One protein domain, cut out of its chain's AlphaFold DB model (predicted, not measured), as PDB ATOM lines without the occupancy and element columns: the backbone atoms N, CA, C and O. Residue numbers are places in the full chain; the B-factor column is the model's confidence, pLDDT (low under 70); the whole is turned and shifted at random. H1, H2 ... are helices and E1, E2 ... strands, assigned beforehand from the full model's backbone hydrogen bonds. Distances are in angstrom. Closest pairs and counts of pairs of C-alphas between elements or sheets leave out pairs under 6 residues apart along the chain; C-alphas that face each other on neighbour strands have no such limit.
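This is residues 34 to 128 of the 878 residues of an uncharacterized protein of Mycoplasma gallinarum (UniProt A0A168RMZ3). A strongly twisted sheet has three long strands side by side, E1, E5 and E4, with short E2 and E3 beside opposite ends of E4. Helix H1 lies over the sheet at E3, H2 runs back beside H1, and short H3 grazes the sheet. The 95 printed residues, of mixed class, include three named helices and five named strands, along the chain E1, then H1, H2 and H3, then E2, E3, E4 and E5; in the branched sheet the neighbours E1 and E5 are parallel, while E2 and E4, E3 and E4, and E4 and E5 are antiparallel. The whole is compact, with a radius of gyration of the C-alphas of 12.9 A, spanning 40 by 26 by 25 A.

E1, residues 34 to 40, is parallel to E5, residues 120 to 127; N 37 and O 123, 2.8 A apart, are within hydrogen-bond range. H1, residues 50 to 58, is over E3, residues 96 to 98, at a height over the sheet of 7.7 A; their closest C-alphas, of Pro 50 and Phe 97, are 4.8 A apart. H1 and H2, residues 63 to 73, a helical hairpin, only just touch, with 3 pairs of C-alphas within 8 A, the closest those of Phe 57 and Lys 66, 6.1 A; they run opposite ways at a shallow tilt of 17 degrees. H2 only grazes the sheet, as does H3, residues 80 to 83. E2, residues 88 to 90, is antiparallel to E4, residues 108 to 115, with N 89 and O 114 2.9 A apart. E3, E4 and E5 form a meander, each strand the antiparallel neighbour of the one before, with N 96 and O 110, and N 113 and O 122, each 2.8 A apart. E2 and E3 lie on one side of E4, E5 on the other side. Every O i to N i+4 pair is within hydrogen-bond range in H1, 6 of 7 in H2; H3 is too short for one.

E1 starts at C-alpha 34 (177.113, 282.053, 198.414) and is 19.6 A long. H1 measures 12.5 A, H2 15.8 A, E4 22.7 A. E5, 22.9 A, ends at C-alpha 127 (167.955, 276.918, 214.592).

The C-alphas farthest apart, of Asn 85 and Ala 104, are 40.7 A apart. The printed part has no cut and no long link. Residues 100 to 106 have pLDDT under 70.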
ATOM      1  N   GLU A  34     177.712 282.172 197.084       83.88
ATOM      2  CA  GLU A  34     177.113 282.053 198.414       83.88
ATOM      3  C   GLU A  34     176.293 280.768 198.495       83.88
ATOM      4  O   GLU A  34     175.358 280.554 197.722       83.88
ATOM      5  N   VAL A  35     176.638 279.908 199.449       86.81
ATOM      6  CA  VAL A  35     175.886 278.692 199.758       86.81
ATOM      7  C   VAL A  35     175.213 278.890 201.108       86.81
ATOM      8  O   VAL A  35     175.888 278.900 202.134       86.81
ATOM      9  N   ILE A  36     173.891 279.055 201.115       89.06
ATOM     10  CA  ILE A  36     173.105 279.197 202.346       89.06
ATOM     11  C   ILE A  36     172.586 277.825 202.772       89.06
ATOM     12  O   ILE A  36     171.984 277.101 201.980       89.06
ATOM     13  N   ILE A  37     172.814 277.475 204.033       92.31
ATOM     14  CA  ILE A  37     172.419 276.208 204.634       92.31
ATOM     15  C   ILE A  37     171.704 276.511 205.940       92.31
ATOM     16  O   ILE A  37     172.283 277.095 206.852       92.31
ATOM     17  N   ASN A  38     170.467 276.047 206.047       92.56
ATOM     18  CA  ASN A  38     169.732 276.066 207.302       92.56
ATOM     19  C   ASN A  38     169.870 274.691 207.956       92.56
ATOM     20  O   ASN A  38     169.725 273.654 207.299       92.56
ATOM     21  N   LYS A  39     170.217 274.681 209.237       94.00
ATOM     22  CA  LYS A  39     170.392 273.482 210.047       94.00
ATOM     23  C   LYS A  39     169.598 273.628 211.330       94.00
ATOM     24  O   LYS A  39     169.516 274.710 211.888       94.00
ATOM     25  N   GLU A  40     169.081 272.515 211.820       92.38
ATOM     26  CA  GLU A  40     168.465 272.447 213.138       92.38
ATOM     27  C   GLU A  40     169.415 271.758 214.120       92.38
ATOM     28  O   GLU A  40     170.160 270.836 213.749       92.38
ATOM     29  N   SER A  41     169.397 272.217 215.368       91.94
ATOM     30  CA  SER A  41     170.141 271.596 216.459       91.94
ATOM     31  C   SER A  41     169.511 270.269 216.900       91.94
ATOM     32  O   SER A  41     168.294 270.115 216.882       91.94
ATOM     33  N   ASN A  42     170.341 269.316 217.325       91.94
ATOM     34  CA  ASN A  42     169.891 268.085 217.988       91.94
ATOM     35  C   ASN A  42     169.800 268.278 219.519       91.94
ATOM     36  O   ASN A  42     170.060 269.371 220.025       91.94
ATOM     37  N   SER A  43     169.495 267.216 220.278       89.19
ATOM     38  CA  SER A  43     169.387 267.276 221.749       89.19
ATOM     39  C   SER A  43     170.653 267.795 222.443       89.19
ATOM     40  O   SER A  43     170.553 268.537 223.417       89.19
ATOM     41  N   TYR A  44     171.840 267.456 221.929       92.88
ATOM     42  CA  TYR A  44     173.106 267.994 222.429       92.88
ATOM     43  C   TYR A  44     173.249 269.481 222.086       92.88
ATOM     44  O   TYR A  44     173.580 270.283 222.954       92.88
ATOM     45  N   GLY A  45     172.938 269.870 220.845       92.00
ATOM     46  CA  GLY A  45     172.942 271.263 220.392       92.00
ATOM     47  C   GLY A  45     171.977 272.166 221.163       92.00
ATOM     48  O   GLY A  45     172.309 273.320 221.424       92.00
ATOM     49  N   PHE A  46     170.842 271.643 221.635       89.56
ATOM     50  CA  PHE A  46     169.947 272.379 222.535       89.56
ATOM     51  C   PHE A  46     170.632 272.779 223.852       89.56
ATOM     52  O   PHE A  46     170.223 273.753 224.469       89.56
ATOM     53  N   GLY A  47     171.691 272.083 224.272       90.00
ATOM     54  CA  GLY A  47     172.484 272.424 225.454       90.00
ATOM     55  C   GLY A  47     173.685 273.336 225.195       90.00
ATOM     56  O   GLY A  47     174.357 273.710 226.158       90.00
ATOM     57  N   ILE A  48     173.982 273.714 223.946       92.62
ATOM     58  CA  ILE A  48     175.162 274.518 223.579       92.62
ATOM     59  C   ILE A  48     174.751 275.946 223.223       92.62
ATOM     60  O   ILE A  48     174.016 276.135 222.270       92.62
ATOM     61  N   GLN A  49     175.240 276.960 223.934       91.00
ATOM     62  CA  GLN A  49     174.950 278.364 223.615       91.00
ATOM     63  C   GLN A  49     175.681 278.843 222.339       91.00
ATOM     64  O   GLN A  49     176.812 278.406 222.086       91.00
ATOM     65  N   PRO A  50     175.095 279.771 221.553       92.06
ATOM     66  CA  PRO A  50     175.770 280.419 220.425       92.06
ATOM     67  C   PRO A  50     177.165 280.985 220.748       92.06
ATOM     68  O   PRO A  50     178.110 280.728 220.000       92.06
ATOM     69  N   SER A  51     177.352 281.675 221.873       91.31
ATOM     70  CA  SER A  51     178.661 282.215 222.287       91.31
ATOM     71  C   SER A  51     179.690 281.124 222.600       91.31
ATOM     72  O   SER A  51     180.891 281.293 222.377       91.31
ATOM     73  N   TYR A  52     179.247 279.957 223.073       91.62
ATOM     74  CA  TYR A  52     180.142 278.822 223.278       91.62
ATOM     75  C   TYR A  52     180.663 278.298 221.938       91.62
ATOM     76  O   TYR A  52     181.858 278.028 221.795       91.62
ATOM     77  N   LEU A  53     179.790 278.222 220.929       92.00
ATOM     78  CA  LEU A  53     180.185 277.879 219.567       92.00
ATOM     79  C   LEU A  53     181.167 278.918 218.997       92.00
ATOM     80  O   LEU A  53     182.187 278.535 218.426       92.00
ATOM     81  N   GLU A  54     180.928 280.212 219.224       93.00
ATOM     82  CA  GLU A  54     181.856 281.290 218.853       93.00
ATOM     83  C   GLU A  54     183.262 281.062 219.436       93.00
ATOM     84  O   GLU A  54     184.265 281.114 218.717       93.00
ATOM     85  N   ASN A  55     183.341 280.741 220.730       90.94
ATOM     86  CA  ASN A  55     184.601 280.477 221.423       90.94
ATOM     87  C   ASN A  55     185.341 279.259 220.850       90.94
ATOM     88  O   ASN A  55     186.563 279.306 220.679       90.94
ATOM     89  N   ILE A  56     184.622 278.192 220.484       90.88
ATOM     90  CA  ILE A  56     185.217 277.036 219.796       90.88
ATOM     91  C   ILE A  56     185.828 277.465 218.459       90.88
ATOM     92  O   ILE A  56     186.977 277.114 218.174       90.88
ATOM     93  N   PHE A  57     185.128 278.277 217.663       89.00
ATOM     94  CA  PHE A  57     185.640 278.739 216.372       89.00
ATOM     95  C   PHE A  57     186.779 279.767 216.481       89.00
ATOM     96  O   PHE A  57     187.644 279.790 215.600       89.00
ATOM     97  N   LYS A  58     186.849 280.539 217.573       87.88
ATOM     98  CA  LYS A  58     187.976 281.432 217.909       87.88
ATOM     99  C   LYS A  58     189.203 280.701 218.463       87.88
ATOM    100  O   LYS A  58     190.301 281.247 218.428       87.88
ATOM    101  N   SER A  59     189.040 279.481 218.974       88.44
ATOM    102  CA  SER A  59     190.142 278.715 219.568       88.44
ATOM    103  C   SER A  59     191.196 278.268 218.539       88.44
ATOM    104  O   SER A  59     190.937 278.206 217.334       88.44
ATOM    105  N   ASN A  60     192.375 277.863 219.023       84.38
ATOM    106  CA  ASN A  60     193.469 277.317 218.201       84.38
ATOM    107  C   ASN A  60     193.222 275.875 217.700       84.38
ATOM    108  O   ASN A  60     194.150 275.230 217.213       84.38
ATOM    109  N   GLN A  61     192.005 275.335 217.837       86.06
ATOM    110  CA  GLN A  61     191.662 274.012 217.308       86.06
ATOM    111  C   GLN A  61     191.730 273.983 215.774       86.06
ATOM    112  O   GLN A  61     191.500 274.999 215.108       86.06
ATOM    113  N   SER A  62     192.013 272.803 215.211       86.12
ATOM    114  CA  SER A  62     192.006 272.620 213.759       86.12
ATOM    115  C   SER A  62     190.606 272.885 213.192       86.12
ATOM    116  O   SER A  62     189.596 272.660 213.864       86.12
ATOM    117  N   PHE A  63     190.525 273.348 211.942       84.38
ATOM    118  CA  PHE A  63     189.233 273.559 211.279       84.38
ATOM    119  C   PHE A  63     188.393 272.271 211.257       84.38
ATOM    120  O   PHE A  63     187.205 272.297 211.566       84.38
ATOM    121  N   THR A  64     189.033 271.125 211.014       85.31
ATOM    122  CA  THR A  64     188.400 269.803 211.074       85.31
ATOM    123  C   THR A  64     187.776 269.515 212.439       85.31
ATOM    124  O   THR A  64     186.659 269.004 212.501       85.31
ATOM    125  N   ASP A  65     188.452 269.851 213.538       87.88
ATOM    126  CA  ASP A  65     187.916 269.627 214.886       87.88
ATOM    127  C   ASP A  65     186.755 270.575 215.208       87.88
ATOM    128  O   ASP A  65     185.765 270.147 215.805       87.88
ATOM    129  N   LYS A  66     186.811 271.824 214.724       89.25
ATOM    130  CA  LYS A  66     185.707 272.796 214.829       89.25
ATOM    131  C   LYS A  66     184.460 272.316 214.083       89.25
ATOM    132  O   LYS A  66     183.365 272.334 214.642       89.25
ATOM    133  N   ILE A  67     184.618 271.816 212.854       89.81
ATOM    134  CA  ILE A  67     183.508 271.249 212.071       89.81
ATOM    135  C   ILE A  67     182.988 269.952 212.695       89.81
ATOM    136  O   ILE A  67     181.777 269.750 212.744       89.81
ATOM    137  N   LYS A  68     183.857 269.091 213.240       90.38
ATOM    138  CA  LYS A  68     183.422 267.909 214.004       90.38
ATOM    139  C   LYS A  68     182.601 268.299 215.228       90.38
ATOM    140  O   LYS A  68     181.610 267.632 215.510       90.38
ATOM    141  N   PHE A  69     182.993 269.348 215.951       93.44
ATOM    142  CA  PHE A  69     182.211 269.860 217.074       93.44
ATOM    143  C   PHE A  69     180.852 270.388 216.610       93.44
ATOM    144  O   PHE A  69     179.836 269.959 217.144       93.44
ATOM    145  N   LEU A  70     180.822 271.233 215.573       93.00
ATOM    146  CA  LEU A  70     179.578 271.730 214.986       93.00
ATOM    147  C   LEU A  70     178.668 270.575 214.547       93.00
ATOM    148  O   LEU A  70     177.503 270.530 214.907       93.00
ATOM    149  N   ASN A  71     179.196 269.567 213.856       94.25
ATOM    150  CA  ASN A  71     178.410 268.407 213.438       94.25
ATOM    151  C   ASN A  71     177.816 267.608 214.610       94.25
ATOM    152  O   ASN A  71     176.783 266.973 214.422       94.25
ATOM    153  N   LYS A  72     178.406 267.658 215.814       94.00
ATOM    154  CA  LYS A  72     177.806 267.054 217.017       94.00
ATOM    155  C   LYS A  72     176.580 267.812 217.516       94.00
ATOM    156  O   LYS A  72     175.768 267.204 218.202       94.00
ATOM    157  N   THR A  73     176.437 269.101 217.205       94.75
ATOM    158  CA  THR A  73     175.296 269.914 217.655       94.75
ATOM    159  C   THR A  73     174.117 269.873 216.688       94.75
ATOM    160  O   THR A  73     173.049 270.357 217.037       94.75
ATOM    161  N   LEU A  74     174.282 269.318 215.482       94.50
ATOM    162  CA  LEU A  74     173.277 269.361 214.414       94.50
ATOM    163  C   LEU A  74     172.505 268.044 214.280       94.50
ATOM    164  O   LEU A  74     173.085 266.962 214.376       94.50
ATOM    165  N   THR A  75     171.210 268.133 213.971       92.06
ATOM    166  CA  THR A  75     170.362 266.967 213.647       92.06
ATOM    167  C   THR A  75     170.836 266.273 212.376       92.06
ATOM    168  O   THR A  75     170.973 265.053 212.336       92.06
ATOM    169  N   THR A  76     171.170 267.063 211.354       91.44
ATOM    170  CA  THR A  76     171.770 266.570 210.112       91.44
ATOM    171  C   THR A  76     173.161 267.184 209.972       91.44
ATOM    172  O   THR A  76     173.242 268.386 209.690       91.44
ATOM    173  N   PRO A  77     174.251 266.410 210.116       91.19
ATOM    174  CA  PRO A  77     175.614 266.909 209.953       91.19
ATOM    175  C   PRO A  77     175.848 267.608 208.605       91.19
ATOM    176  O   PRO A  77     175.139 267.393 207.614       91.19
ATOM    177  N   LEU A  78     176.844 268.486 208.556       89.38
ATOM    178  CA  LEU A  78     177.365 269.042 207.312       89.38
ATOM    179  C   LEU A  78     178.128 267.947 206.560       89.38
ATOM    180  O   LEU A  78     178.927 267.226 207.157       89.38
ATOM    181  N   SER A  79     177.878 267.837 205.254       82.56
ATOM    182  CA  SER A  79     178.582 266.884 204.392       82.56
ATOM    183  C   SER A  79     180.060 267.251 204.279       82.56
ATOM    184  O   SER A  79     180.382 268.418 204.069       82.56
ATOM    185  N   GLU A  80     180.960 266.267 204.321       73.88
ATOM    186  CA  GLU A  80     182.393 266.492 204.069       73.88
ATOM    187  C   GLU A  80     182.644 267.048 202.656       73.88
ATOM    188  O   GLU A  80     183.527 267.880 202.454       73.88
ATOM    189  N   THR A  81     181.800 266.676 201.686       76.88
ATOM    190  CA  THR A  81     181.867 267.191 200.309       76.88
ATOM    191  C   THR A  81     181.484 268.663 200.183       76.88
ATOM    192  O   THR A  81     181.778 269.273 199.163       76.88
ATOM    193  N   LEU A  82     180.869 269.268 201.205       79.06
ATOM    194  CA  LEU A  82     180.522 270.690 201.189       79.06
ATOM    195  C   LEU A  82     181.770 271.581 201.083       79.06
ATOM    196  O   LEU A  82     181.716 272.656 200.485       79.06
ATOM    197  N   PHE A  83     182.887 271.124 201.650       79.69
ATOM    198  CA  PHE A  83     184.120 271.898 201.750       79.69
ATOM    199  C   PHE A  83     185.101 271.636 200.594       79.69
ATOM    200  O   PHE A  83     186.062 272.380 200.466       79.69
ATOM    201  N   ASN A  84     184.878 270.627 199.735       72.19
ATOM    202  CA  ASN A  84     185.691 270.325 198.538       72.19
ATOM    203  C   ASN A  84     187.230 270.318 198.743       72.19
ATOM    204  O   ASN A  84     187.976 270.628 197.817       72.19
ATOM    205  N   ASN A  85     187.726 269.947 199.932       70.00
ATOM    206  CA  ASN A  85     189.146 270.050 200.328       70.00
ATOM    207  C   ASN A  85     189.730 271.481 200.312       70.00
ATOM    208  O   ASN A  85     190.949 271.643 200.340       70.00
ATOM    209  N   GLU A  86     188.890 272.515 200.283       77.00
ATOM    210  CA  GLU A  86     189.305 273.903 200.482       77.00
ATOM    211  C   GLU A  86     189.332 274.245 201.977       77.00
ATOM    212  O   GLU A  86     188.490 273.795 202.758       77.00
ATOM    213  N   GLU A  87     190.294 275.073 202.386       76.88
ATOM    214  CA  GLU A  87     190.323 275.625 203.737       76.88
ATOM    215  C   GLU A  87     189.396 276.841 203.843       76.88
ATOM    216  O   GLU A  87     189.480 277.787 203.052       76.88
ATOM    217  N   TYR A  88     188.543 276.824 204.866       85.00
ATOM    218  CA  TYR A  88     187.658 277.926 205.215       85.00
ATOM    219  C   TYR A  88     188.049 278.519 206.567       85.00
ATOM    220  O   TYR A  88     188.486 277.813 207.477       85.00
ATOM    221  N   PHE A  89     187.831 279.818 206.722       85.12
ATOM    222  CA  PHE A  89     187.924 280.515 207.999       85.12
ATOM    223  C   PHE A  89     186.594 281.190 208.328       85.12
ATOM    224  O   PHE A  89     185.792 281.491 207.445       85.12
ATOM    225  N   LEU A  90     186.346 281.412 209.616       88.44
ATOM    226  CA  LEU A  90     185.144 282.094 210.076       88.44
ATOM    227  C   LEU A  90     185.289 283.607 209.871       88.44
ATOM    228  O   LEU A  90     186.209 284.228 210.408       88.44
ATOM    229  N   ASP A  91     184.358 284.209 209.140       89.44
ATOM    230  CA  ASP A  91     184.212 285.655 209.065       89.44
ATOM    231  C   ASP A  91     183.494 286.164 210.312       89.44
ATOM    232  O   ASP A  91     182.266 286.266 210.368       89.44
ATOM    233  N   MET A  92     184.287 286.492 211.328       84.94
ATOM    234  CA  MET A  92     183.789 287.006 212.600       84.94
ATOM    235  C   MET A  92     182.976 288.294 212.461       84.94
ATOM    236  O   MET A  92     182.117 288.546 213.297       84.94
ATOM    237  N   LYS A  93     183.248 289.126 211.445       85.50
ATOM    238  CA  LYS A  93     182.586 290.428 211.297       85.50
ATOM    239  C   LYS A  93     181.131 290.271 210.862       85.50
ATOM    240  O   LYS A  93     180.294 291.078 211.253       85.50
ATOM    241  N   ASN A  94     180.860 289.270 210.027       87.50
ATOM    242  CA  ASN A  94     179.547 289.060 209.417       87.50
ATOM    243  C   ASN A  94     178.795 287.839 209.991       87.50
ATOM    244  O   ASN A  94     177.626 287.635 209.665       87.50
ATOM    245  N   SER A  95     179.446 287.039 210.839       92.44
ATOM    246  CA  SER A  95     178.804 285.976 211.627       92.44
ATOM    247  C   SER A  95     178.068 286.552 212.844       92.44
ATOM    248  O   SER A  95     178.424 287.620 213.339       92.44
ATOM    249  N   ILE A  96     177.050 285.842 213.339       92.62
ATOM    250  CA  ILE A  96     176.222 286.241 214.485       92.62
ATOM    251  C   ILE A  96     176.187 285.093 215.496       92.62
ATOM    252  O   ILE A  96     175.875 283.959 215.137       92.62
ATOM    253  N   PHE A  97     176.496 285.398 216.755       91.81
ATOM    254  CA  PHE A  97     176.404 284.475 217.886       91.81
ATOM    255  C   PHE A  97     175.765 285.218 219.059       91.81
ATOM    256  O   PHE A  97     176.439 285.954 219.777       91.81
ATOM    257  N   GLN A  98     174.448 285.103 219.204       87.50
ATOM    258  CA  GLN A  98     173.689 285.847 220.205       87.50
ATOM    259  C   GLN A  98     172.910 284.892 221.107       87.50
ATOM    260  O   GLN A  98     172.013 284.187 220.648       87.50
ATOM    261  N   ASP A  99     173.248 284.907 222.397       78.31
ATOM    262  CA  ASP A  99     172.670 284.010 223.404       78.31
ATOM    263  C   ASP A  99     171.293 284.454 223.928       78.31
ATOM    264  O   ASP A  99     170.629 283.623 224.530       78.31
ATOM    265  N   TRP A 100     170.910 285.728 223.718       64.81
ATOM    266  CA  TRP A 100     169.755 286.467 224.280       64.81
ATOM    267  C   TRP A 100     168.987 285.787 225.429       64.81
ATOM    268  O   TRP A 100     168.159 284.924 225.200       64.81
ATOM    269  N   ASN A 101     169.118 286.319 226.645       55.66
ATOM    270  CA  ASN A 101     168.525 285.748 227.864       55.66
ATOM    271  C   ASN A 101     167.020 286.053 228.084       55.66
ATOM    272  O   ASN A 101     166.579 286.097 229.232       55.66
ATOM    273  N   THR A 102     166.229 286.357 227.049       50.12
ATOM    274  CA  THR A 102     164.812 286.740 227.238       50.12
ATOM    275  C   THR A 102     163.876 285.939 226.338       50.12
ATOM    276  O   THR A 102     164.115 285.940 225.133       50.12
ATOM    277  N   PRO A 103     162.739 285.418 226.853       45.38
ATOM    278  CA  PRO A 103     161.768 284.638 226.070       45.38
ATOM    279  C   PRO A 103     161.200 285.344 224.824       45.38
ATOM    280  O   PRO A 103     160.621 284.697 223.963       45.38
ATOM    281  N   ALA A 104     161.320 286.676 224.749       42.69
ATOM    282  CA  ALA A 104     160.775 287.517 223.683       42.69
ATOM    283  C   ALA A 104     161.754 287.803 222.525       42.69
ATOM    284  O   ALA A 104     161.400 288.548 221.611       42.69
ATOM    285  N   LYS A 105     162.989 287.288 222.573       53.47
ATOM    286  CA  LYS A 105     163.987 287.462 221.507       53.47
ATOM    287  C   LYS A 105     164.508 286.106 221.058       53.47
ATOM    288  O   LYS A 105     164.884 285.289 221.891       53.47
ATOM    289  N   ASP A 106     164.572 285.900 219.748       61.75
ATOM    290  CA  ASP A 106     165.104 284.667 219.180       61.75
ATOM    291  C   ASP A 106     166.630 284.612 219.350       61.75
ATOM    292  O   ASP A 106     167.341 285.593 219.116       61.75
ATOM    293  N   ARG A 107     167.152 283.454 219.771       76.12
ATOM    294  CA  ARG A 107     168.596 283.182 219.750       76.12
ATOM    295  C   ARG A 107     169.065 283.078 218.306       76.12
ATOM    296  O   ARG A 107     168.435 282.400 217.497       76.12
ATOM    297  N   GLU A 108     170.212 283.676 218.003       85.56
ATOM    298  CA  GLU A 108     170.747 283.692 216.641       85.56
ATOM    299  C   GLU A 108     172.140 283.063 216.585       85.56
ATOM    300  O   GLU A 108     173.088 283.521 217.228       85.56
ATOM    301  N   ALA A 109     172.271 282.017 215.767       91.50
ATOM    302  CA  ALA A 109     173.541 281.389 215.435       91.50
ATOM    303  C   ALA A 109     173.698 281.326 213.912       91.50
ATOM    304  O   ALA A 109     173.111 280.481 213.234       91.50
ATOM    305  N   LYS A 110     174.514 282.235 213.377       94.06
ATOM    306  CA  LYS A 110     174.842 282.339 211.956       94.06
ATOM    307  C   LYS A 110     176.349 282.335 211.771       94.06
ATOM    308  O   LYS A 110     177.031 283.280 212.158       94.06
ATOM    309  N   LEU A 111     176.869 281.299 211.127       93.88
ATOM    310  CA  LEU A 111     178.286 281.182 210.805       93.88
ATOM    311  C   LEU A 111     178.487 281.514 209.331       93.88
ATOM    312  O   LEU A 111     177.844 280.915 208.472       93.88
ATOM    313  N   ILE A 112     179.402 282.431 209.031       92.69
ATOM    314  CA  ILE A 112     179.825 282.721 207.660       92.69
ATOM    315  C   ILE A 112     181.253 282.222 207.488       92.69
ATOM    316  O   ILE A 112     182.200 282.809 208.005       92.69
ATOM    317  N   LEU A 113     181.403 281.114 206.774       90.50
ATOM    318  CA  LEU A 113     182.696 280.522 206.458       90.50
ATOM    319  C   LEU A 113     183.147 281.012 205.087       90.50
ATOM    320  O   LEU A 113     182.420 280.848 204.112       90.50
ATOM    321  N   ILE A 114     184.343 281.584 204.993       88.44
ATOM    322  CA  ILE A 114     184.909 282.104 203.745       88.44
ATOM    323  C   ILE A 114     186.147 281.285 203.390       88.44
ATOM    324  O   ILE A 114     186.975 281.007 204.256       88.44
ATOM    325  N   ASN A 115     186.270 280.877 202.127       87.56
ATOM    326  CA  ASN A 115     187.474 280.183 201.674       87.56
ATOM    327  C   ASN A 115     188.691 281.129 201.679       87.56
ATOM    328  O   ASN A 115     188.540 282.348 201.617       87.56
ATOM    329  N   GLN A 116     189.915 280.594 201.721       79.25
ATOM    330  CA  GLN A 116     191.148 281.405 201.810       79.25
ATOM    331  C   GLN A 116     191.242 282.564 200.791       79.25
ATOM    332  O   GLN A 116     191.827 283.603 201.092       79.25
ATOM    333  N   ASN A 117     190.636 282.412 199.608       78.00
ATOM    334  CA  ASN A 117     190.682 283.401 198.527       78.00
ATOM    335  C   ASN A 117     189.523 284.416 198.549       78.00
ATOM    336  O   ASN A 117     189.479 285.307 197.701       78.00
ATOM    337  N   GLY A 118     188.572 284.299 199.482       77.88
ATOM    338  CA  GLY A 118     187.440 285.220 199.600       77.88
ATOM    339  C   GLY A 118     186.372 285.088 198.509       77.88
ATOM    340  O   GLY A 118     185.491 285.946 198.419       77.88
ATOM    341  N   THR A 119     186.458 284.054 197.667       81.00
ATOM    342  CA  THR A 119     185.641 283.878 196.455       81.00
ATOM    343  C   THR A 119     184.376 283.062 196.694       81.00
ATOM    344  O   THR A 119     183.431 283.167 195.915       81.00
ATOM    345  N   LYS A 120     184.343 282.269 197.767       84.62
ATOM    346  CA  LYS A 120     183.198 281.446 198.155       84.62
ATOM    347  C   LYS A 120     182.887 281.642 199.630       84.62
ATOM    348  O   LYS A 120     183.799 281.675 200.458       84.62
ATOM    349  N   SER A 121     181.601 281.767 199.946       88.38
ATOM    350  CA  SER A 121     181.111 281.828 201.318       88.38
ATOM    351  C   SER A 121     180.021 280.789 201.565       88.38
ATOM    352  O   SER A 121     179.146 280.568 200.729       88.38
ATOM    353  N   ILE A 122     180.093 280.134 202.717       91.25
ATOM    354  CA  ILE A 122     179.081 279.205 203.207       91.25
ATOM    355  C   ILE A 122     178.435 279.867 204.418       91.25
ATOM    356  O   ILE A 122     179.103 280.126 205.418       91.25
ATOM    357  N   ILE A 123     177.142 280.147 204.316       92.38
ATOM    358  CA  ILE A 123     176.336 280.753 205.371       92.38
ATOM    359  C   ILE A 123     175.536 279.635 206.029       92.38
ATOM    360  O   ILE A 123     174.670 279.039 205.396       92.38
ATOM    361  N   ILE A 124     175.832 279.340 207.288       94.06
ATOM    362  CA  ILE A 124     175.169 278.295 208.065       94.06
ATOM    363  C   ILE A 124     174.311 278.978 209.122       94.06
ATOM    364  O   ILE A 124     174.851 279.552 210.066       94.06
ATOM    365  N   ASN A 125     172.993 278.900 208.971       93.56
ATOM    366  CA  ASN A 125     172.042 279.325 209.995       93.56
ATOM    367  C   ASN A 125     171.654 278.103 210.829       93.56
ATOM    368  O   ASN A 125     171.301 277.066 210.260       93.56
ATOM    369  N   ILE A 126     171.743 278.207 212.153       93.81
ATOM    370  CA  ILE A 126     171.459 277.106 213.075       93.81
ATOM    371  C   ILE A 126     170.270 277.478 213.960       93.81
ATOM    372  O   ILE A 126     170.367 278.366 214.804       93.81
ATOM    373  N   GLU A 127     169.168 276.761 213.795       89.69
ATOM    374  CA  GLU A 127     167.955 276.918 214.592       89.69
ATOM    375  C   GLU A 127     168.041 276.120 215.905       89.69
ATOM    376  O   GLU A 127     168.706 275.076 215.988       89.69
ATOM    377  N   ASN A 128     167.350 276.609 216.943       86.38
ATOM    378  CA  ASN A 128     167.211 275.975 218.263       86.38
ATOM    379  C   ASN A 128     168.529 275.725 219.031       86.38
ATOM    380  O   ASN A 128     168.543 274.979 220.013       86.38
TER     381      ASN A 128